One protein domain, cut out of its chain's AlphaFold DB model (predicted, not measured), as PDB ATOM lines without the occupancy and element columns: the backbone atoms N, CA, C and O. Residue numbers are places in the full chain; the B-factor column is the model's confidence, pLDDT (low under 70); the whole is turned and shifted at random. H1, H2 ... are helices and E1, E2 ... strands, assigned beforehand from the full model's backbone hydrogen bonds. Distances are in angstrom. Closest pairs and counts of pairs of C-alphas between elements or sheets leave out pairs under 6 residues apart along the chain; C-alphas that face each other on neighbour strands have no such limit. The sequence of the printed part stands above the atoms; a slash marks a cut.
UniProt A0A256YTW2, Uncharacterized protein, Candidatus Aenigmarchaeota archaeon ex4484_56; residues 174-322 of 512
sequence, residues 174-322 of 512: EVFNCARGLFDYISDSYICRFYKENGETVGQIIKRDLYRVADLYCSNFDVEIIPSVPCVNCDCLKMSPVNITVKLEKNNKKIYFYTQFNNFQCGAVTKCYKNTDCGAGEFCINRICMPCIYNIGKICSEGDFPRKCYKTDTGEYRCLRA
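What this domain is: This is residues 174 to 322 of the 512 residues of an uncharacterized protein of Candidatus Aenigmarchaeota archaeon ex4484_56 (UniProt A0A256YTW2). A long helix, H2, runs through the middle, between a twisted three-stranded sheet, E3 E5 E6, and a small strand-built lobe of two little sheets partly face to face, E8 E9 and E10 E11 E12. H1 packs on H2 and on the same large sheet; of the short strand pairs E1 E7 and E2 E4, E4 packs on the first residues of H2 and E1 on its residues farther along, while E7 is apart from H2. The printed part has 149 residues, in the order H1 E1 E2 H2 and then E3 to E12; the large sheet is antiparallel, and the class is mixed, helices and strands. It is compact, with a radius of gyration of the C-alphas of 15.3 A, and spans 40 by 39 by 23 A.

Where its parts are: H1, residues 174 to 189, is 22.0 A long and begins at C-alpha 174 (70.042, 131.295, 145.506). E1 is 192 to 194, E2 196 to 198. H2, 199 to 217, is 26.9 A long, with a kink of 26 degrees near residue 209. E3 is 222 to 228, 19.8 A, and E4 233 to 235. E5, 242 to 250, is 26.1 A and E6, 253 to 261, is 26.2 A. E7 is 264 to 266, E8 282 to 285, E9 288 to 291, E10 299 to 301, E11 307 to 311. E12, 317 to 321, ends at C-alpha 321 (94.756, 152.441, 156.522).

How they stand to each other: H1 and H2 make two layers with the sheet E3 E5 E6, helices on one face of a sheet. H1 lies over E5 and E6 at a height over the sheet of 9.3 A. H2 lies over E3 at 7.5 A; the closest C-alphas are those of Gly 203 and Pro 227, 5.6 A. H2 touches H1 with residues 210 to 217 alone, at a steep tilt of 53 degrees, opposite ways; C-alphas 178 and 217 are closest, 5.0 A. In 11 of 12 pairs in H1 and 13 of 15 in H2, O i and N i+4 are within hydrogen-bond range. Between the neighbour strands E3 and E5, N 224 and O 247 are within hydrogen-bond range at 2.9 A; in the hairpin E5 and E6, N 246 and O 257 are 2.8 A apart. E1 and E7 are parallel, with N 265 and O 192 at 3.0 A; E2 and E4 are antiparallel, with N 234 and O 197 at 2.8 A. C-alphas 208 and 290, the closest of H2 and E9, are 5.4 A apart. The hairpin E8 and E9 and the meander E10 E11 E12, each strand the antiparallel neighbour of the one before, form a sandwich, two sheets face to face, 10.0 A centre to centre; N 283 and O 290 are 2.8 A apart, N 300 and O 307 2.8 A, N 310 and O 318 2.9 A.

The domain as a whole: The C-alphas of Phe 176 and Asp 304 are farthest apart, 43.9 A. The printed part has no cut. E7 to E8 is a long link of 15 residues. Mean pLDDT of the printed part is 83.0; residues 281, 286 and 293 to 305 are under 70.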
ATOM      1  N   GLU A 174      68.694 130.871 145.124       94.38
ATOM      2  CA  GLU A 174      70.042 131.295 145.506       94.38
ATOM      3  C   GLU A 174      70.193 131.362 147.030       94.38
ATOM      4  O   GLU A 174      71.181 130.847 147.562       94.38
ATOM      5  N   VAL A 175      69.201 131.924 147.733       95.31
ATOM      6  CA  VAL A 175      69.188 131.979 149.203       95.31
ATOM      7  C   VAL A 175      69.242 130.577 149.793       95.31
ATOM      8  O   VAL A 175      70.091 130.316 150.645       95.31
ATOM      9  N   PHE A 176      68.388 129.660 149.327       95.31
ATOM     10  CA  PHE A 176      68.392 128.280 149.813       95.31
ATOM     11  C   PHE A 176      69.752 127.605 149.611       95.31
ATOM     12  O   PHE A 176      70.283 127.003 150.542       95.31
ATOM     13  N   ASN A 177      70.327 127.711 148.410       93.00
ATOM     14  CA  ASN A 177      71.590 127.054 148.078       93.00
ATOM     15  C   ASN A 177      72.753 127.576 148.933       93.00
ATOM     16  O   ASN A 177      73.538 126.779 149.449       93.00
ATOM     17  N   CYS A 178      72.833 128.896 149.118       93.50
ATOM     18  CA  CYS A 178      73.832 129.516 149.980       93.50
ATOM     19  C   CYS A 178      73.637 129.113 151.450       93.50
ATOM     20  O   CYS A 178      74.564 128.601 152.083       93.50
ATOM     21  N   ALA A 179      72.424 129.289 151.986       94.38
ATOM     22  CA  ALA A 179      72.123 129.002 153.384       94.38
ATOM     23  C   ALA A 179      72.361 127.523 153.716       94.38
ATOM     24  O   ALA A 179      73.051 127.224 154.688       94.38
ATOM     25  N   ARG A 180      71.885 126.597 152.876       93.62
ATOM     26  CA  ARG A 180      72.086 125.160 153.069       93.62
ATOM     27  C   ARG A 180      73.563 124.798 153.175       93.62
ATOM     28  O   ARG A 180      73.946 124.143 154.134       93.62
ATOM     29  N   GLY A 181      74.395 125.237 152.227       88.31
ATOM     30  CA  GLY A 181      75.823 124.901 152.241       88.31
ATOM     31  C   GLY A 181      76.527 125.360 153.523       88.31
ATOM     32  O   GLY A 181      77.367 124.643 154.070       88.31
ATOM     33  N   LEU A 182      76.140 126.527 154.043       91.38
ATOM     34  CA  LEU A 182      76.667 127.060 155.295       91.38
ATOM     35  C   LEU A 182      76.130 126.314 156.529       91.38
ATOM     36  O   LEU A 182      76.910 125.942 157.406       91.38
ATOM     37  N   PHE A 183      74.816 126.098 156.612       91.69
ATOM     38  CA  PHE A 183      74.178 125.472 157.770       91.69
ATOM     39  C   PHE A 183      74.469 123.971 157.868       91.69
ATOM     40  O   PHE A 183      74.751 123.509 158.970       91.69
ATOM     41  N   ASP A 184      74.528 123.241 156.750       89.00
ATOM     42  CA  ASP A 184      74.950 121.831 156.720       89.00
ATOM     43  C   ASP A 184      76.374 121.697 157.295       89.00
ATOM     44  O   ASP A 184      76.658 120.817 158.109       89.00
ATOM     45  N   TYR A 185      77.278 122.630 156.965       88.56
ATOM     46  CA  TYR A 185      78.616 122.643 157.558       88.56
ATOM     47  C   TYR A 185      78.590 122.918 159.067       88.56
ATOM     48  O   TYR A 185      79.289 122.225 159.810       88.56
ATOM     49  N   ILE A 186      77.797 123.896 159.527       88.00
ATOM     50  CA  ILE A 186      77.646 124.215 160.961       88.00
ATOM     51  C   ILE A 186      77.141 122.995 161.743       88.00
ATOM     52  O   ILE A 186      77.648 122.724 162.833       88.00
ATOM     53  N   SER A 187      76.158 122.282 161.194       82.81
ATOM     54  CA  SER A 187      75.496 121.154 161.847       82.81
ATOM     55  C   SER A 187      76.335 119.875 161.839       82.81
ATOM     56  O   SER A 187      76.444 119.222 162.876       82.81
ATOM     57  N   ASP A 188      76.966 119.534 160.712       81.50
ATOM     58  CA  ASP A 188      77.521 118.187 160.520       81.50
ATOM     59  C   ASP A 188      79.041 118.113 160.671       81.50
ATOM     60  O   ASP A 188      79.589 117.085 161.074       81.50
ATOM     61  N   SER A 189      79.751 119.182 160.306       83.06
ATOM     62  CA  SER A 189      81.202 119.122 160.067       83.06
ATOM     63  C   SER A 189      82.009 120.100 160.911       83.06
ATOM     64  O   SER A 189      83.205 119.886 161.140       83.06
ATOM     65  N   TYR A 190      81.386 121.181 161.373       88.75
ATOM     66  CA  TYR A 190      82.095 122.220 162.087       88.75
ATOM     67  C   TYR A 190      82.435 121.784 163.516       88.75
ATOM     68  O   TYR A 190      81.577 121.354 164.283       88.75
ATOM     69  N   ILE A 191      83.711 121.924 163.885       90.19
ATOM     70  CA  ILE A 191      84.210 121.709 165.246       90.19
ATOM     71  C   ILE A 191      84.966 122.964 165.669       90.19
ATOM     72  O   ILE A 191      86.028 123.274 165.123       90.19
ATOM     73  N   CYS A 192      84.466 123.652 166.693       90.31
ATOM     74  CA  CYS A 192      85.136 124.818 167.256       90.31
ATOM     75  C   CYS A 192      86.135 124.368 168.327       90.31
ATOM     76  O   CYS A 192      85.744 123.872 169.388       90.31
ATOM     77  N   ARG A 193      87.436 124.549 168.057       91.56
ATOM     78  CA  ARG A 193      88.517 124.131 168.964       91.56
ATOM     79  C   ARG A 193      89.101 125.291 169.760       91.56
ATOM     80  O   ARG A 193      89.617 126.228 169.164       91.56
ATOM     81  N   PHE A 194      89.076 125.195 171.088       91.62
ATOM     82  CA  PHE A 194      89.779 126.097 172.015       91.62
ATOM     83  C   PHE A 194      89.950 125.429 173.393       91.62
ATOM     84  O   PHE A 194      89.312 124.417 173.640       91.62
ATOM     85  N   TYR A 195      90.792 125.944 174.298       90.56
ATOM     86  CA  TYR A 195      90.858 125.455 175.691       90.56
ATOM     87  C   TYR A 195      90.048 126.349 176.631       90.56
ATOM     88  O   TYR A 195      88.953 125.996 177.061       90.56
ATOM     89  N   LYS A 196      90.599 127.528 176.933       91.81
ATOM     90  CA  LYS A 196      89.956 128.583 177.711       91.81
ATOM     91  C   LYS A 196      90.203 129.908 177.021       91.81
ATOM     92  O   LYS A 196      91.353 130.307 176.870       91.81
ATOM     93  N   GLU A 197      89.135 130.562 176.606       90.25
ATOM     94  CA  GLU A 197      89.187 131.837 175.896       90.25
ATOM     95  C   GLU A 197      88.023 132.712 176.352       90.25
ATOM     96  O   GLU A 197      87.050 132.225 176.930       90.25
ATOM     97  N   ASN A 198      88.114 134.016 176.109       89.06
ATOM     98  CA  ASN A 198      86.964 134.880 176.334       89.06
ATOM     99  C   ASN A 198      85.893 134.659 175.241       89.06
ATOM    100  O   ASN A 198      86.194 134.151 174.156       89.06
ATOM    101  N   GLY A 199      84.643 135.031 175.526       87.56
ATOM    102  CA  GLY A 199      83.527 134.830 174.592       87.56
ATOM    103  C   GLY A 199      83.703 135.524 173.243       87.56
ATOM    104  O   GLY A 199      83.315 134.973 172.214       87.56
ATOM    105  N   GLU A 200      84.352 136.688 173.226       84.94
ATOM    106  CA  GLU A 200      84.647 137.414 171.992       84.94
ATOM    107  C   GLU A 200      85.594 136.611 171.091       84.94
ATOM    108  O   GLU A 200      85.290 136.390 169.921       84.94
ATOM    109  N   THR A 201      86.700 136.104 171.638       84.88
ATOM    110  CA  THR A 201      87.674 135.267 170.934       84.88
ATOM    111  C   THR A 201      87.015 134.002 170.395       84.88
ATOM    112  O   THR A 201      87.235 133.659 169.236       84.88
ATOM    113  N   VAL A 202      86.167 133.328 171.183       88.81
ATOM    114  CA  VAL A 202      85.401 132.161 170.705       88.81
ATOM    115  C   VAL A 202      84.508 132.550 169.525       88.81
ATOM    116  O   VAL A 202      84.514 131.871 168.501       88.81
ATOM    117  N   GLY A 203      83.808 133.684 169.616       88.62
ATOM    118  CA  GLY A 203      83.011 134.214 168.512       88.62
ATOM    119  C   GLY A 203      83.841 134.492 167.253       88.62
ATOM    120  O   GLY A 203      83.398 134.185 166.149       88.62
ATOM    121  N   GLN A 204      85.062 135.014 167.392       83.88
ATOM    122  CA  GLN A 204      85.963 135.263 166.259       83.88
ATOM    123  C   GLN A 204      86.490 133.970 165.619       83.88
ATOM    124  O   GLN A 204      86.620 133.913 164.396       83.88
ATOM    125  N   ILE A 205      86.752 132.922 166.411       86.31
ATOM    126  CA  ILE A 205      87.115 131.587 165.897       86.31
ATOM    127  C   ILE A 205      85.973 131.036 165.039       86.31
ATOM    128  O   ILE A 205      86.209 130.631 163.901       86.31
ATOM    129  N   ILE A 206      84.741 131.094 165.560       89.19
ATOM    130  CA  ILE A 206      83.534 130.666 164.843       89.19
ATOM    131  C   ILE A 206      83.387 131.435 163.532       89.19
ATOM    132  O   ILE A 206      83.262 130.822 162.474       89.19
ATOM    133  N   LYS A 207      83.481 132.770 163.571       86.94
ATOM    134  CA  LYS A 207      83.410 133.598 162.360       86.94
ATOM    135  C   LYS A 207      84.449 133.180 161.324       86.94
ATOM    136  O   LYS A 207      84.077 132.930 160.186       86.94
ATOM    137  N   ARG A 208      85.730 133.087 161.704       82.50
ATOM    138  CA  ARG A 208      86.819 132.716 160.782       82.50
ATOM    139  C   ARG A 208      86.499 131.425 160.033       82.50
ATOM    140  O   ARG A 208      86.644 131.374 158.815       82.50
ATOM    141  N   ASP A 209      86.109 130.385 160.764       83.19
ATOM    142  CA  ASP A 209      85.922 129.058 160.182       83.19
ATOM    143  C   ASP A 209      84.673 128.993 159.298       83.19
ATOM    144  O   ASP A 209      84.712 128.364 158.243       83.19
ATOM    145  N   LEU A 210      83.594 129.673 159.690       87.56
ATOM    146  CA  LEU A 210      82.355 129.691 158.917       87.56
ATOM    147  C   LEU A 210      82.429 130.594 157.687       87.56
ATOM    148  O   LEU A 210      81.850 130.253 156.661       87.56
ATOM    149  N   TYR A 211      83.179 131.696 157.728       81.88
ATOM    150  CA  TYR A 211      83.359 132.533 156.540       81.88
ATOM    151  C   TYR A 211      84.129 131.828 155.425       81.88
ATOM    152  O   TYR A 211      83.759 131.962 154.266       81.88
ATOM    153  N   ARG A 212      85.126 130.998 155.760       77.50
ATOM    154  CA  ARG A 212      85.808 130.159 154.757       77.50
ATOM    155  C   ARG A 212      84.839 129.241 154.004       77.50
ATOM    156  O   ARG A 212      85.113 128.857 152.874       77.50
ATOM    157  N   VAL A 213      83.732 128.868 154.642       84.38
ATOM    158  CA  VAL A 213      82.674 128.052 154.044       84.38
ATOM    159  C   VAL A 213      81.657 128.915 153.305       84.38
ATOM    160  O   VAL A 213      81.237 128.546 152.211       84.38
ATOM    161  N   ALA A 214      81.310 130.082 153.850       85.44
ATOM    162  CA  ALA A 214      80.464 131.056 153.172       85.44
ATOM    163  C   ALA A 214      81.047 131.455 151.806       85.44
ATOM    164  O   ALA A 214      80.313 131.453 150.826       85.44
ATOM    165  N   ASP A 215      82.362 131.674 151.696       76.94
ATOM    166  CA  ASP A 215      83.019 132.007 150.420       76.94
ATOM    167  C   ASP A 215      82.808 130.935 149.330       76.94
ATOM    168  O   ASP A 215      82.794 131.249 148.141       76.94
ATOM    169  N   LEU A 216      82.620 129.668 149.719       81.38
ATOM    170  CA  LEU A 216      82.409 128.557 148.785       81.38
ATOM    171  C   LEU A 216      80.961 128.457 148.294       81.38
ATOM    172  O   LEU A 216      80.736 128.119 147.133       81.38
ATOM    173  N   TYR A 217      79.986 128.711 149.169       85.31
ATOM    174  CA  TYR A 217      78.563 128.469 148.884       85.31
ATOM    175  C   TYR A 217      77.751 129.744 148.632       85.31
ATOM    176  O   TYR A 217      76.675 129.685 148.044       85.31
ATOM    177  N   CYS A 218      78.264 130.896 149.054       87.94
ATOM    178  CA  CYS A 218      77.553 132.170 149.103       87.94
ATOM    179  C   CYS A 218      78.297 133.290 148.368       87.94
ATOM    180  O   CYS A 218      78.112 134.454 148.698       87.94
ATOM    181  N   SER A 219      79.103 132.971 147.350       81.75
ATOM    182  CA  SER A 219      79.925 133.953 146.618       81.75
ATOM    183  C   SER A 219      79.139 135.123 146.004       81.75
ATOM    184  O   SER A 219      79.720 136.155 145.685       81.75
ATOM    185  N   ASN A 220      77.828 134.956 145.809       82.38
ATOM    186  CA  ASN A 220      76.935 135.968 145.238       82.38
ATOM    187  C   ASN A 220      76.224 136.827 146.299       82.38
ATOM    188  O   ASN A 220      75.414 137.682 145.934       82.38
ATOM    189  N   PHE A 221      76.493 136.585 147.583       86.62
ATOM    190  CA  PHE A 221      75.907 137.295 148.713       86.62
ATOM    191  C   PHE A 221      76.996 137.975 149.542       86.62
ATOM    192  O   PHE A 221      78.060 137.416 149.800       86.62
ATOM    193  N   ASP A 222      76.675 139.155 150.051       85.25
ATOM    194  CA  ASP A 222      77.338 139.723 151.210       85.25
ATOM    195  C   ASP A 222      76.830 138.985 152.460       85.25
ATOM    196  O   ASP A 222      75.680 139.145 152.878       85.25
ATOM    197  N   VAL A 223      77.674 138.135 153.047       86.81
ATOM    198  CA  VAL A 223      77.319 137.318 154.217       86.81
ATOM    199  C   VAL A 223      77.786 137.994 155.506       86.81
ATOM    200  O   VAL A 223      78.939 138.403 155.613       86.81
ATOM    201  N   GLU A 224      76.924 138.050 156.524       87.12
ATOM    202  CA  GLU A 224      77.309 138.372 157.903       87.12
ATOM    203  C   GLU A 224      77.085 137.184 158.823       87.12
ATOM    204  O   GLU A 224      76.001 136.616 158.846       87.12
ATOM    205  N   ILE A 225      78.066 136.871 159.667       88.44
ATOM    206  CA  ILE A 225      77.956 135.834 160.696       88.44
ATOM    207  C   ILE A 225      78.054 136.477 162.080       88.44
ATOM    208  O   ILE A 225      79.065 137.106 162.423       88.44
ATOM    209  N   ILE A 226      77.021 136.300 162.903       90.62
ATOM    210  CA  ILE A 226      76.853 136.895 164.235       90.62
ATOM    211  C   ILE A 226      76.659 135.772 165.274       90.62
ATOM    212  O   ILE A 226      75.534 135.348 165.537       90.62
ATOM    213  N   PRO A 227      77.744 135.266 165.885       90.88
ATOM    214  CA  PRO A 227      77.671 134.315 166.980       90.88
ATOM    215  C   PRO A 227      77.371 135.036 168.301       90.88
ATOM    216  O   PRO A 227      78.077 135.966 168.692       90.88
ATOM    217  N   SER A 228      76.354 134.562 169.015       92.19
ATOM    218  CA  SER A 228      75.983 135.011 170.356       92.19
ATOM    219  C   SER A 228      76.529 134.035 171.395       92.19
ATOM    220  O   SER A 228      75.863 133.072 171.779       92.19
ATOM    221  N   VAL A 229      77.770 134.268 171.832       92.38
ATOM    222  CA  VAL A 229      78.476 133.391 172.778       92.38
ATOM    223  C   VAL A 229      78.042 133.696 174.221       92.38
ATOM    224  O   VAL A 229      78.320 134.790 174.711       92.38
ATOM    225  N   PRO A 230      77.402 132.757 174.948       89.62
ATOM    226  CA  PRO A 230      76.766 133.035 176.240       89.62
ATOM    227  C   PRO A 230      77.734 132.987 177.441       89.62
ATOM    228  O   PRO A 230      77.311 132.761 178.574       89.62
ATOM    229  N   CYS A 231      79.041 133.165 177.227       88.62
ATOM    230  CA  CYS A 231      80.062 133.091 178.275       88.62
ATOM    231  C   CYS A 231      81.085 134.224 178.168       88.62
ATOM    232  O   CYS A 231      81.521 134.590 177.083       88.62
ATOM    233  N   VAL A 232      81.511 134.747 179.321       87.94
ATOM    234  CA  VAL A 232      82.609 135.728 179.402       87.94
ATOM    235  C   VAL A 232      83.964 135.021 179.374       87.94
ATOM    236  O   VAL A 232      84.834 135.415 178.607       87.94
ATOM    237  N   ASN A 233      84.119 133.954 180.168       91.38
ATOM    238  CA  ASN A 233      85.290 133.076 180.202       91.38
ATOM    239  C   ASN A 233      84.846 131.662 179.838       91.38
ATOM    240  O   ASN A 233      84.334 130.919 180.678       91.38
ATOM    241  N   CYS A 234      84.996 131.323 178.571       91.88
ATOM    242  CA  CYS A 234      84.527 130.080 177.999       91.88
ATOM    243  C   CYS A 234      85.553 128.971 178.241       91.88
ATOM    244  O   CYS A 234      86.755 129.168 178.066       91.88
ATOM    245  N   ASP A 235      85.065 127.796 178.624       92.62
ATOM    246  CA  ASP A 235      85.840 126.563 178.748       92.62
ATOM    247  C   ASP A 235      85.203 125.538 177.813       92.62
ATOM    248  O   ASP A 235      84.002 125.285 177.923       92.62
ATOM    249  N   CYS A 236      85.988 124.968 176.899       92.25
ATOM    250  CA  CYS A 236      85.521 124.003 175.900       92.25
ATOM    251  C   CYS A 236      84.723 122.837 176.500       92.25
ATOM    252  O   CYS A 236      83.823 122.323 175.844       92.25
ATOM    253  N   LEU A 237      85.013 122.437 177.744       91.50
ATOM    254  CA  LEU A 237      84.325 121.334 178.424       91.50
ATOM    255  C   LEU A 237      82.955 121.715 178.999       91.50
ATOM    256  O   LEU A 237      82.204 120.837 179.413       91.50
ATOM    257  N   LYS A 238      82.650 123.012 179.104       92.38
ATOM    258  CA  LYS A 238      81.456 123.538 179.789       92.38
ATOM    259  C   LYS A 238      80.635 124.470 178.904       92.38
ATOM    260  O   LYS A 238      79.868 125.282 179.418       92.38
ATOM    261  N   MET A 239      80.830 124.397 177.593       92.19
ATOM    262  CA  MET A 239      80.128 125.267 176.662       92.19
ATOM    263  C   MET A 239      78.644 124.930 176.588       92.19
ATOM    264  O   MET A 239      78.260 123.787 176.345       92.19
ATOM    265  N   SER A 240      77.824 125.964 176.733       91.06
ATOM    266  CA  SER A 240      76.437 125.936 176.282       91.06
ATOM    267  C   SER A 240      76.376 126.120 174.759       91.06
ATOM    268  O   SER A 240      77.310 126.693 174.184       91.06
ATOM    269  N   PRO A 241      75.282 125.692 174.103       93.38
ATOM    270  CA  PRO A 241      75.045 126.005 172.700       93.38
ATOM    271  C   PRO A 241      75.151 127.510 172.420       93.38
ATOM    272  O   PRO A 241      74.728 128.341 173.226       93.38
ATOM    273  N   VAL A 242      75.728 127.848 171.271       93.50
ATOM    274  CA  VAL A 242      75.887 129.211 170.761       93.50
ATOM    275  C   VAL A 242      74.878 129.418 169.641       93.50
ATOM    276  O   VAL A 242      74.841 128.638 168.692       93.50
ATOM    277  N   ASN A 243      74.085 130.484 169.726       93.62
ATOM    278  CA  ASN A 243      73.228 130.888 168.612       93.62
ATOM    279  C   ASN A 243      74.097 131.572 167.552       93.62
ATOM    280  O   ASN A 243      74.873 132.473 167.878       93.62
ATOM    281  N   ILE A 244      73.964 131.160 166.297       93.69
ATOM    282  CA  ILE A 244      74.653 131.760 165.156       93.69
ATOM    283  C   ILE A 244      73.589 132.338 164.240       93.69
ATOM    284  O   ILE A 244      72.840 131.587 163.622       93.69
ATOM    285  N   THR A 245      73.544 133.665 164.151       94.75
ATOM    286  CA  THR A 245      72.708 134.379 163.184       94.75
ATOM    287  C   THR A 245      73.526 134.655 161.928       94.75
ATOM    288  O   THR A 245      74.669 135.104 162.019       94.75
ATOM    289  N   VAL A 246      72.944 134.396 160.764       93.62
ATOM    290  CA  VAL A 246      73.528 134.652 159.449       93.62
ATOM    291  C   VAL A 246      72.655 135.666 158.716       93.62
ATOM    292  O   VAL A 246      71.468 135.414 158.522       93.62
ATOM    293  N   LYS A 247      73.232 136.795 158.295       93.88
ATOM    294  CA  LYS A 247      72.610 137.716 157.331       93.88
ATOM    295  C   LYS A 247      73.100 137.351 155.938       93.88
ATOM    296  O   LYS A 247      74.308 137.230 155.741       93.88
ATOM    297  N   LEU A 248      72.187 137.226 154.987       94.00
ATOM    298  CA  LEU A 248      72.507 137.165 153.565       94.00
ATOM    299  C   LEU A 248      71.995 138.445 152.915       94.00
ATOM    300  O   LEU A 248      70.819 138.766 153.075       94.00
ATOM    301  N   GLU A 249      72.862 139.167 152.212       91.25
ATOM    302  CA  GLU A 249      72.529 140.436 151.566       91.25
ATOM    303  C   GLU A 249      72.985 140.462 150.100       91.25
ATOM    304  O   GLU A 249      74.065 139.983 149.763       91.25
ATOM    305  N   LYS A 250      72.157 141.004 149.204       86.25
ATOM    306  CA  LYS A 250      72.478 141.218 147.783       86.25
ATOM    307  C   LYS A 250      71.655 142.399 147.275       86.25
ATOM    308  O   LYS A 250      70.449 142.435 147.489       86.25
ATOM    309  N   ASN A 251      72.294 143.363 146.608       80.75
ATOM    310  CA  ASN A 251      71.633 144.571 146.084       80.75
ATOM    311  C   ASN A 251      70.773 145.307 147.142       80.75
ATOM    312  O   ASN A 251      69.634 145.670 146.871       80.75
ATOM    313  N   ASN A 252      71.305 145.483 148.360       76.88
ATOM    314  CA  ASN A 252      70.629 146.065 149.536       76.88
ATOM    315  C   ASN A 252      69.421 145.272 150.085       76.88
ATOM    316  O   ASN A 252      68.862 145.652 151.113       76.88
ATOM    317  N   LYS A 253      69.042 144.146 149.466       86.56
ATOM    318  CA  LYS A 253      68.023 143.223 149.981       86.56
ATOM    319  C   LYS A 253      68.667 142.220 150.916       86.56
ATOM    320  O   LYS A 253      69.763 141.739 150.639       86.56
ATOM    321  N   LYS A 254      68.000 141.907 152.024       91.81
ATOM    322  CA  LYS A 254      68.578 141.108 153.110       91.81
ATOM    323  C   LYS A 254      67.570 140.179 153.765       91.81
ATOM    324  O   LYS A 254      66.385 140.495 153.861       91.81
ATOM    325  N   ILE A 255      68.076 139.050 154.247       94.19
ATOM    326  CA  ILE A 255      67.342 138.056 155.031       94.19
ATOM    327  C   ILE A 255      68.232 137.540 156.163       94.19
ATOM    328  O   ILE A 255      69.451 137.423 156.006       94.19
ATOM    329  N   TYR A 256      67.625 137.240 157.311       95.50
ATOM    330  CA  TYR A 256      68.333 136.800 158.512       95.50
ATOM    331  C   TYR A 256      67.868 135.406 158.913       95.50
ATOM    332  O   TYR A 256      66.689 135.196 159.201       95.50
ATOM    333  N   PHE A 257      68.816 134.482 158.999       96.12
ATOM    334  CA  PHE A 257      68.607 133.130 159.502       96.12
ATOM    335  C   PHE A 257      69.345 132.926 160.820       96.12
ATOM    336  O   PHE A 257      70.320 133.621 161.096       96.12
ATOM    337  N   TYR A 258      68.938 131.954 161.629       95.06
ATOM    338  CA  TYR A 258      69.727 131.508 162.771       95.06
ATOM    339  C   TYR A 258      69.715 129.991 162.945       95.06
ATOM    340  O   TYR A 258      68.783 129.305 162.531       95.06
ATOM    341  N   THR A 259      70.754 129.485 163.604       94.50
ATOM    342  CA  THR A 259      70.852 128.096 164.072       94.50
ATOM    343  C   THR A 259      71.539 128.023 165.438       94.50
ATOM    344  O   THR A 259      72.140 129.002 165.895       94.50
ATOM    345  N   GLN A 260      71.483 126.860 166.089       92.81
ATOM    346  CA  GLN A 260      72.229 126.571 167.314       92.81
ATOM    347  C   GLN A 260      73.421 125.659 167.031       92.81
ATOM    348  O   GLN A 260      73.282 124.594 166.441       92.81
ATOM    349  N   PHE A 261      74.591 126.054 167.522       92.56
ATOM    350  CA  PHE A 261      75.835 125.303 167.399       92.56
ATOM    351  C   PHE A 261      76.343 124.844 168.766       92.56
ATOM    352  O   PHE A 261      76.429 125.637 169.704       92.56
ATOM    353  N   ASN A 262      76.716 123.570 168.891       92.19
ATOM    354  CA  ASN A 262      77.137 122.975 170.165       92.19
ATOM    355  C   ASN A 262      78.379 122.066 170.071       92.19
ATOM    356  O   ASN A 262      78.747 121.444 171.069       92.19
ATOM    357  N   ASN A 263      79.050 121.993 168.917       93.31
ATOM    358  CA  ASN A 263      80.169 121.074 168.705       93.31
ATOM    359  C   ASN A 263      81.522 121.702 169.095       93.31
ATOM    360  O   ASN A 263      82.295 122.188 168.261       93.31
ATOM    361  N   PHE A 264      81.805 121.708 170.397       93.62
ATOM    362  CA  PHE A 264      83.041 122.250 170.962       93.62
ATOM    363  C   PHE A 264      84.028 121.142 171.330       93.62
ATOM    364  O   PHE A 264      83.666 120.151 171.961       93.62
ATOM    365  N   GLN A 265      85.304 121.334 170.992       93.88
ATOM    366  CA  GLN A 265      86.369 120.396 171.346       93.88
ATOM    367  C   GLN A 265      87.558 121.133 171.964       93.88
ATOM    368  O   GLN A 265      87.966 122.196 171.504       93.88
ATOM    369  N   CYS A 266      88.164 120.550 172.994       93.50
ATOM    370  CA  CYS A 266      89.346 121.142 173.602       93.50
ATOM    371  C   CYS A 266      90.573 121.042 172.690       93.50
ATOM    372  O   CYS A 266      90.947 119.947 172.267       93.50
ATOM    373  N   GLY A 267      91.214 122.176 172.404       87.69
ATOM    374  CA  GLY A 267      92.392 122.239 171.537       87.69
ATOM    375  C   GLY A 267      93.049 123.618 171.501       87.69
ATOM    376  O   GLY A 267      92.463 124.613 171.920       87.69
ATOM    377  N   ALA A 268      94.293 123.682 171.023       78.75
ATOM    378  CA  ALA A 268      95.014 124.946 170.899       78.75
ATOM    379  C   ALA A 268      94.441 125.807 169.759       78.75
ATOM    380  O   ALA A 268      94.122 125.296 168.687       78.75
ATOM    381  N   VAL A 269      94.361 127.119 169.987       77.75
ATOM    382  CA  VAL A 269      94.009 128.114 168.965       77.75
ATOM    383  C   VAL A 269      95.299 128.722 168.433       77.75
ATOM    384  O   VAL A 269      96.113 129.218 169.216       77.75
ATOM    385  N   THR A 270      95.487 128.720 167.115       73.69
ATOM    386  CA  THR A 270      96.587 129.460 166.488       73.69
ATOM    387  C   THR A 270      96.337 130.954 166.656       73.69
ATOM    388  O   THR A 270      95.399 131.496 166.067       73.69
ATOM    389  N   LYS A 271      97.165 131.603 167.479       79.69
ATOM    390  CA  LYS A 271      97.136 133.052 167.684       79.69
ATOM    391  C   LYS A 271      98.137 133.745 166.765       79.69
ATOM    392  O   LYS A 271      99.168 133.170 166.433       79.69
ATOM    393  N   CYS A 272      97.847 134.985 166.409       79.81
ATOM    394  CA  CYS A 272      98.749 135.874 165.684       79.81
ATOM    395  C   CYS A 272      99.002 137.152 166.494       79.81
ATOM    396  O   CYS A 272      98.223 137.508 167.380       79.81
ATOM    397  N   TYR A 273     100.088 137.848 166.180       78.31
ATOM    398  CA  TYR A 273     100.442 139.149 166.758       78.31
ATOM    399  C   TYR A 273     100.672 140.214 165.684       78.31
ATOM    400  O   TYR A 273     100.556 141.405 165.958       78.31
ATOM    401  N   LYS A 274     100.991 139.795 164.460       73.00
ATOM    402  CA  LYS A 274     101.190 140.651 163.289       73.00
ATOM    403  C   LYS A 274     100.629 139.966 162.049       73.00
ATOM    404  O   LYS A 274     100.540 138.744 161.992       73.00
ATOM    405  N   ASN A 275     100.314 140.743 161.013       70.50
ATOM    406  CA  ASN A 275      99.787 140.202 159.752       70.50
ATOM    407  C   ASN A 275     100.721 139.182 159.086       70.50
ATOM    408  O   ASN A 275     100.252 138.292 158.394       70.50
ATOM    409  N   THR A 276     102.033 139.284 159.312       75.44
ATOM    410  CA  THR A 276     103.009 138.324 158.774       75.44
ATOM    411  C   THR A 276     103.003 136.970 159.481       75.44
ATOM    412  O   THR A 276     103.647 136.048 158.990       75.44
ATOM    413  N   ASP A 277     102.280 136.830 160.595       78.69
ATOM    414  CA  ASP A 277     102.030 135.526 161.223       78.69
ATOM    415  C   ASP A 277     100.912 134.753 160.503       78.69
ATOM    416  O   ASP A 277     100.705 133.570 160.778       78.69
ATOM    417  N   CYS A 278     100.178 135.417 159.604       76.81
ATOM    418  CA  CYS A 278      99.045 134.856 158.886       76.81
ATOM    419  C   CYS A 278      99.412 134.434 157.462       76.81
ATOM    420  O   CYS A 278     100.374 134.924 156.867       76.81
ATOM    421  N   GLY A 279      98.641 133.486 156.925       76.50
ATOM    422  CA  GLY A 279      98.793 133.029 155.548       76.50
ATOM    423  C   GLY A 279      98.433 134.114 154.530       76.50
ATOM    424  O   GLY A 279      97.865 135.155 154.861       76.50
ATOM    425  N   ALA A 280      98.749 133.862 153.260       71.38
ATOM    426  CA  ALA A 280      98.344 134.750 152.176       71.38
ATOM    427  C   ALA A 280      96.812 134.928 152.162       71.38
ATOM    428  O   ALA A 280      96.079 133.944 152.195       71.38
ATOM    429  N   GLY A 281      96.347 136.180 152.109       68.25
ATOM    430  CA  GLY A 281      94.917 136.520 152.125       68.25
ATOM    431  C   GLY A 281      94.299 136.664 153.522       68.25
ATOM    432  O   GLY A 281      93.154 137.091 153.631       68.25
ATOM    433  N   GLU A 282      95.051 136.381 154.588       75.69
ATOM    434  CA  GLU A 282      94.593 136.535 155.970       75.69
ATOM    435  C   GLU A 282      95.308 137.685 156.683       75.69
ATOM    436  O   GLU A 282      96.455 138.029 156.399       75.69
ATOM    437  N   PHE A 283      94.612 138.277 157.646       75.75
ATOM    438  CA  PHE A 283      95.095 139.361 158.485       75.75
ATOM    439  C   PHE A 283      94.962 138.972 159.951       75.75
ATOM    440  O   PHE A 283      94.129 138.142 160.323       75.75
ATOM    441  N   CYS A 284      95.797 139.568 160.796       74.50
ATOM    442  CA  CYS A 284      95.750 139.311 162.221       74.50
ATOM    443  C   CYS A 284      94.710 140.213 162.888       74.50
ATOM    444  O   CYS A 284      94.968 141.388 163.145       74.50
ATOM    445  N   ILE A 285      93.537 139.657 163.184       72.38
ATOM    446  CA  ILE A 285      92.398 140.381 163.757       72.38
ATOM    447  C   ILE A 285      92.116 139.805 165.142       72.38
ATOM    448  O   ILE A 285      91.872 138.608 165.279       72.38
ATOM    449  N   ASN A 286      92.179 140.633 166.190       69.88
ATOM    450  CA  ASN A 286      91.995 140.200 167.585       69.88
ATOM    451  C   ASN A 286      92.835 138.956 167.948       69.88
ATOM    452  O   ASN A 286      92.371 138.039 168.626       69.88
ATOM    453  N   ARG A 287      94.091 138.920 167.482       77.06
ATOM    454  CA  ARG A 287      95.033 137.799 167.649       77.06
ATOM    455  C   ARG A 287      94.623 136.486 166.982       77.06
ATOM    456  O   ARG A 287      95.164 135.444 167.344       77.06
ATOM    457  N   ILE A 288      93.724 136.504 166.006       77.62
ATOM    458  CA  ILE A 288      93.375 135.347 165.178       77.62
ATOM    459  C   ILE A 288      93.621 135.704 163.712       77.62
ATOM    460  O   ILE A 288      93.235 136.776 163.252       77.62
ATOM    461  N   CYS A 289      94.258 134.800 162.968       78.06
ATOM    462  CA  CYS A 289      94.349 134.946 161.520       78.06
ATOM    463  C   CYS A 289      92.977 134.712 160.909       78.06
ATOM    464  O   CYS A 289      92.414 133.626 161.050       78.06
ATOM    465  N   MET A 290      92.436 135.733 160.263       73.00
ATOM    466  CA  MET A 290      91.199 135.640 159.508       73.00
ATOM    467  C   MET A 290      91.295 136.508 158.260       73.00
ATOM    468  O   MET A 290      91.991 137.527 158.277       73.00
ATOM    469  N   PRO A 291      90.606 136.141 157.173       71.56
ATOM    470  CA  PRO A 291      90.445 137.067 156.071       71.56
ATOM    471  C   PRO A 291      89.793 138.360 156.581       71.56
ATOM    472  O   PRO A 291      89.147 138.411 157.631       71.56
ATOM    473  N   CYS A 292      90.015 139.449 155.864       72.00
ATOM    474  CA  CYS A 292      89.246 140.656 156.096       72.00
ATOM    475  C   CYS A 292      87.882 140.382 155.465       72.00
ATOM    476  O   CYS A 292      87.840 140.207 154.260       72.00
ATOM    477  N   ILE A 293      86.823 140.203 156.261       60.41
ATOM    478  CA  ILE A 293      85.524 139.686 155.758       60.41
ATOM    479  C   ILE A 293      84.326 140.407 156.363       60.41
ATOM    480  O   ILE A 293      83.214 140.180 155.910       60.41
ATOM    481  N   TYR A 294      84.502 141.262 157.387       53.56
ATOM    482  CA  TYR A 294      83.350 141.969 157.949       53.56
ATOM    483  C   TYR A 294      83.624 143.317 158.630       53.56
ATOM    484  O   TYR A 294      84.575 143.477 159.399       53.56
ATOM    485  N   ASN A 295      82.670 144.224 158.389       47.75
ATOM    486  CA  ASN A 295      82.533 145.626 158.782       47.75
ATOM    487  C   ASN A 295      83.653 146.564 158.331       47.75
ATOM    488  O   ASN A 295      84.781 146.519 158.833       47.75
ATOM    489  N   ILE A 296      83.262 147.509 157.461       48.19
ATOM    490  CA  ILE A 296      83.957 148.787 157.308       48.19
ATOM    491  C   ILE A 296      84.248 149.291 158.719       48.19
ATOM    492  O   ILE A 296      83.336 149.486 159.519       48.19
ATOM    493  N   GLY A 297      85.525 149.419 159.056       48.62
ATOM    494  CA  GLY A 297      85.911 150.000 160.334       48.62
ATOM    495  C   GLY A 297      86.534 149.065 161.374       48.62
ATOM    496  O   GLY A 297      87.092 149.582 162.344       48.62
ATOM    497  N   LYS A 298      86.496 147.732 161.208       62.69
ATOM    498  CA  LYS A 298      87.152 146.812 162.161       62.69
ATOM    499  C   LYS A 298      88.654 146.746 161.942       62.69
ATOM    500  O   LYS A 298      89.112 146.623 160.808       62.69
ATOM    501  N   ILE A 299      89.401 146.826 163.040       66.12
ATOM    502  CA  ILE A 299      90.863 146.860 163.030       66.12
ATOM    503  C   ILE A 299      91.392 145.508 162.541       66.12
ATOM    504  O   ILE A 299      91.197 144.493 163.198       66.12
ATOM    505  N   CYS A 300      92.055 145.503 161.387       67.19
ATOM    506  CA  CYS A 300      92.718 144.331 160.807       67.19
ATOM    507  C   CYS A 300      94.234 144.325 161.041       67.19
ATOM    508  O   CYS A 300      94.924 143.399 160.630       67.19
ATOM    509  N   SER A 301      94.769 145.382 161.652       65.00
ATOM    510  CA  SER A 301      96.147 145.449 162.134       65.00
ATOM    511  C   SER A 301      96.243 146.506 163.223       65.00
ATOM    512  O   SER A 301      95.865 147.657 162.992       65.00
ATOM    513  N   GLU A 302      96.798 146.128 164.370       58.25
ATOM    514  CA  GLU A 302      97.169 147.049 165.447       58.25
ATOM    515  C   GLU A 302      98.575 147.632 165.193       58.25
ATOM    516  O   GLU A 302      99.425 146.977 164.583       58.25
ATOM    517  N   GLY A 303      98.813 148.881 165.608       62.00
ATOM    518  CA  GLY A 303     100.076 149.612 165.438       62.00
ATOM    519  C   GLY A 303      99.870 151.132 165.443       62.00
ATOM    520  O   GLY A 303      98.737 151.592 165.575       62.00
ATOM    521  N   ASP A 304     100.943 151.907 165.245       56.50
ATOM    522  CA  ASP A 304     100.893 153.387 165.206       56.50
ATOM    523  C   ASP A 304      99.980 153.934 164.089       56.50
ATOM    524  O   ASP A 304      99.480 155.054 164.169       56.50
ATOM    525  N   PHE A 305      99.727 153.121 163.057       67.25
ATOM    526  CA  PHE A 305      98.789 153.399 161.972       67.25
ATOM    527  C   PHE A 305      97.785 152.248 161.867       67.25
ATOM    528  O   PHE A 305      98.017 151.309 161.093       67.25
ATOM    529  N   PRO A 306      96.691 152.271 162.650       71.25
ATOM    530  CA  PRO A 306      95.714 151.196 162.632       71.25
ATOM    531  C   PRO A 306      95.163 151.025 161.218       71.25
ATOM    532  O   PRO A 306      94.885 151.991 160.500       71.25
ATOM    533  N   ARG A 307      95.022 149.773 160.797       77.88
ATOM    534  CA  ARG A 307      94.384 149.439 159.523       77.88
ATOM    535  C   ARG A 307      93.009 148.872 159.787       77.88
ATOM    536  O   ARG A 307      92.821 148.148 160.761       77.88
ATOM    537  N   LYS A 308      92.062 149.194 158.916       78.56
ATOM    538  CA  LYS A 308      90.675 148.752 158.994       78.56
ATOM    539  C   LYS A 308      90.294 147.969 157.746       78.56
ATOM    540  O   LYS A 308      90.881 148.154 156.681       78.56
ATOM    541  N   CYS A 309      89.336 147.070 157.899       79.00
ATOM    542  CA  CYS A 309      88.729 146.378 156.777       79.00
ATOM    543  C   CYS A 309      87.871 147.335 155.946       79.00
ATOM    544  O   CYS A 309      87.082 148.082 156.517       79.00
ATOM    545  N   TYR A 310      88.018 147.303 154.620       80.44
ATOM    546  CA  TYR A 310      87.183 148.038 153.665       80.44
ATOM    547  C   TYR A 310      86.766 147.121 152.522       80.44
ATOM    548  O   TYR A 310      87.545 146.268 152.093       80.44
ATOM    549  N   LYS A 311      85.551 147.330 152.016       81.25
ATOM    550  CA  LYS A 311      85.035 146.625 150.844       81.25
ATOM    551  C   LYS A 311      85.662 147.211 149.581       81.25
ATOM    552  O   LYS A 311      85.718 148.432 149.427       81.25
ATOM    553  N   THR A 312      86.151 146.357 148.694       84.06
ATOM    554  CA  THR A 312      86.637 146.757 147.372       84.06
ATOM    555  C   THR A 312      85.486 146.886 146.377       84.06
ATOM    556  O   THR A 312      84.376 146.426 146.632       84.06
ATOM    557  N   ASP A 313      85.745 147.486 145.220       81.19
ATOM    558  CA  ASP A 313      84.784 147.561 144.113       81.19
ATOM    559  C   ASP A 313      84.434 146.199 143.493       81.19
ATOM    560  O   ASP A 313      83.396 146.073 142.850       81.19
ATOM    561  N   THR A 314      85.264 145.179 143.728       78.06
ATOM    562  CA  THR A 314      85.000 143.778 143.357       78.06
ATOM    563  C   THR A 314      84.194 142.996 144.399       78.06
ATOM    564  O   THR A 314      83.876 141.835 144.173       78.06
ATOM    565  N   GLY A 315      83.871 143.607 145.542       70.19
ATOM    566  CA  GLY A 315      83.160 142.958 146.647       70.19
ATOM    567  C   GLY A 315      84.069 142.315 147.699       70.19
ATOM    568  O   GLY A 315      83.643 142.156 148.838       70.19
ATOM    569  N   GLU A 316      85.339 142.044 147.383       73.62
ATOM    570  CA  GLU A 316      86.310 141.522 148.353       73.62
ATOM    571  C   GLU A 316      86.603 142.535 149.464       73.62
ATOM    572  O   GLU A 316      86.730 143.731 149.199       73.62
ATOM    573  N   TYR A 317      86.816 142.072 150.693       75.81
ATOM    574  CA  TYR A 317      87.241 142.925 151.800       75.81
ATOM    575  C   TYR A 317      88.760 142.880 151.974       75.81
ATOM    576  O   TYR A 317      89.395 141.825 151.991       75.81
ATOM    577  N   ARG A 318      89.373 144.057 152.110       78.12
ATOM    578  CA  ARG A 318      90.828 144.209 152.218       78.12
ATOM    579  C   ARG A 318      91.213 145.221 153.287       78.12
ATOM    580  O   ARG A 318      90.479 146.156 153.602       78.12
ATOM    581  N   CYS A 319      92.390 145.006 153.862       78.31
ATOM    582  CA  CYS A 319      92.923 145.819 154.945       78.31
ATOM    583  C   CYS A 319      93.591 147.086 154.385       78.31
ATOM    584  O   CYS A 319      94.628 147.004 153.724       78.31
ATOM    585  N   LEU A 320      93.024 148.254 154.677       80.56
ATOM    586  CA  LEU A 320      93.524 149.570 154.264       80.56
ATOM    587  C   LEU A 320      93.762 150.439 155.506       80.56
ATOM    588  O   LEU A 320      93.237 150.152 156.580       80.56
ATOM    589  N   ARG A 321      94.576 151.497 155.404       79.69
ATOM    590  CA  ARG A 321      94.756 152.441 156.522       79.69
ATOM    591  C   ARG A 321      93.401 152.955 157.031       79.69
ATOM    592  O   ARG A 321      92.489 153.207 156.242       79.69
ATOM    593  N   ALA A 322      93.259 153.075 158.347       77.38
ATOM    594  CA  ALA A 322      92.076 153.674 158.946       77.38
ATOM    595  C   ALA A 322      91.936 155.127 158.470       77.38
ATOM    596  O   ALA A 322      92.875 155.914 158.578       77.38
TER     597      ALA A 322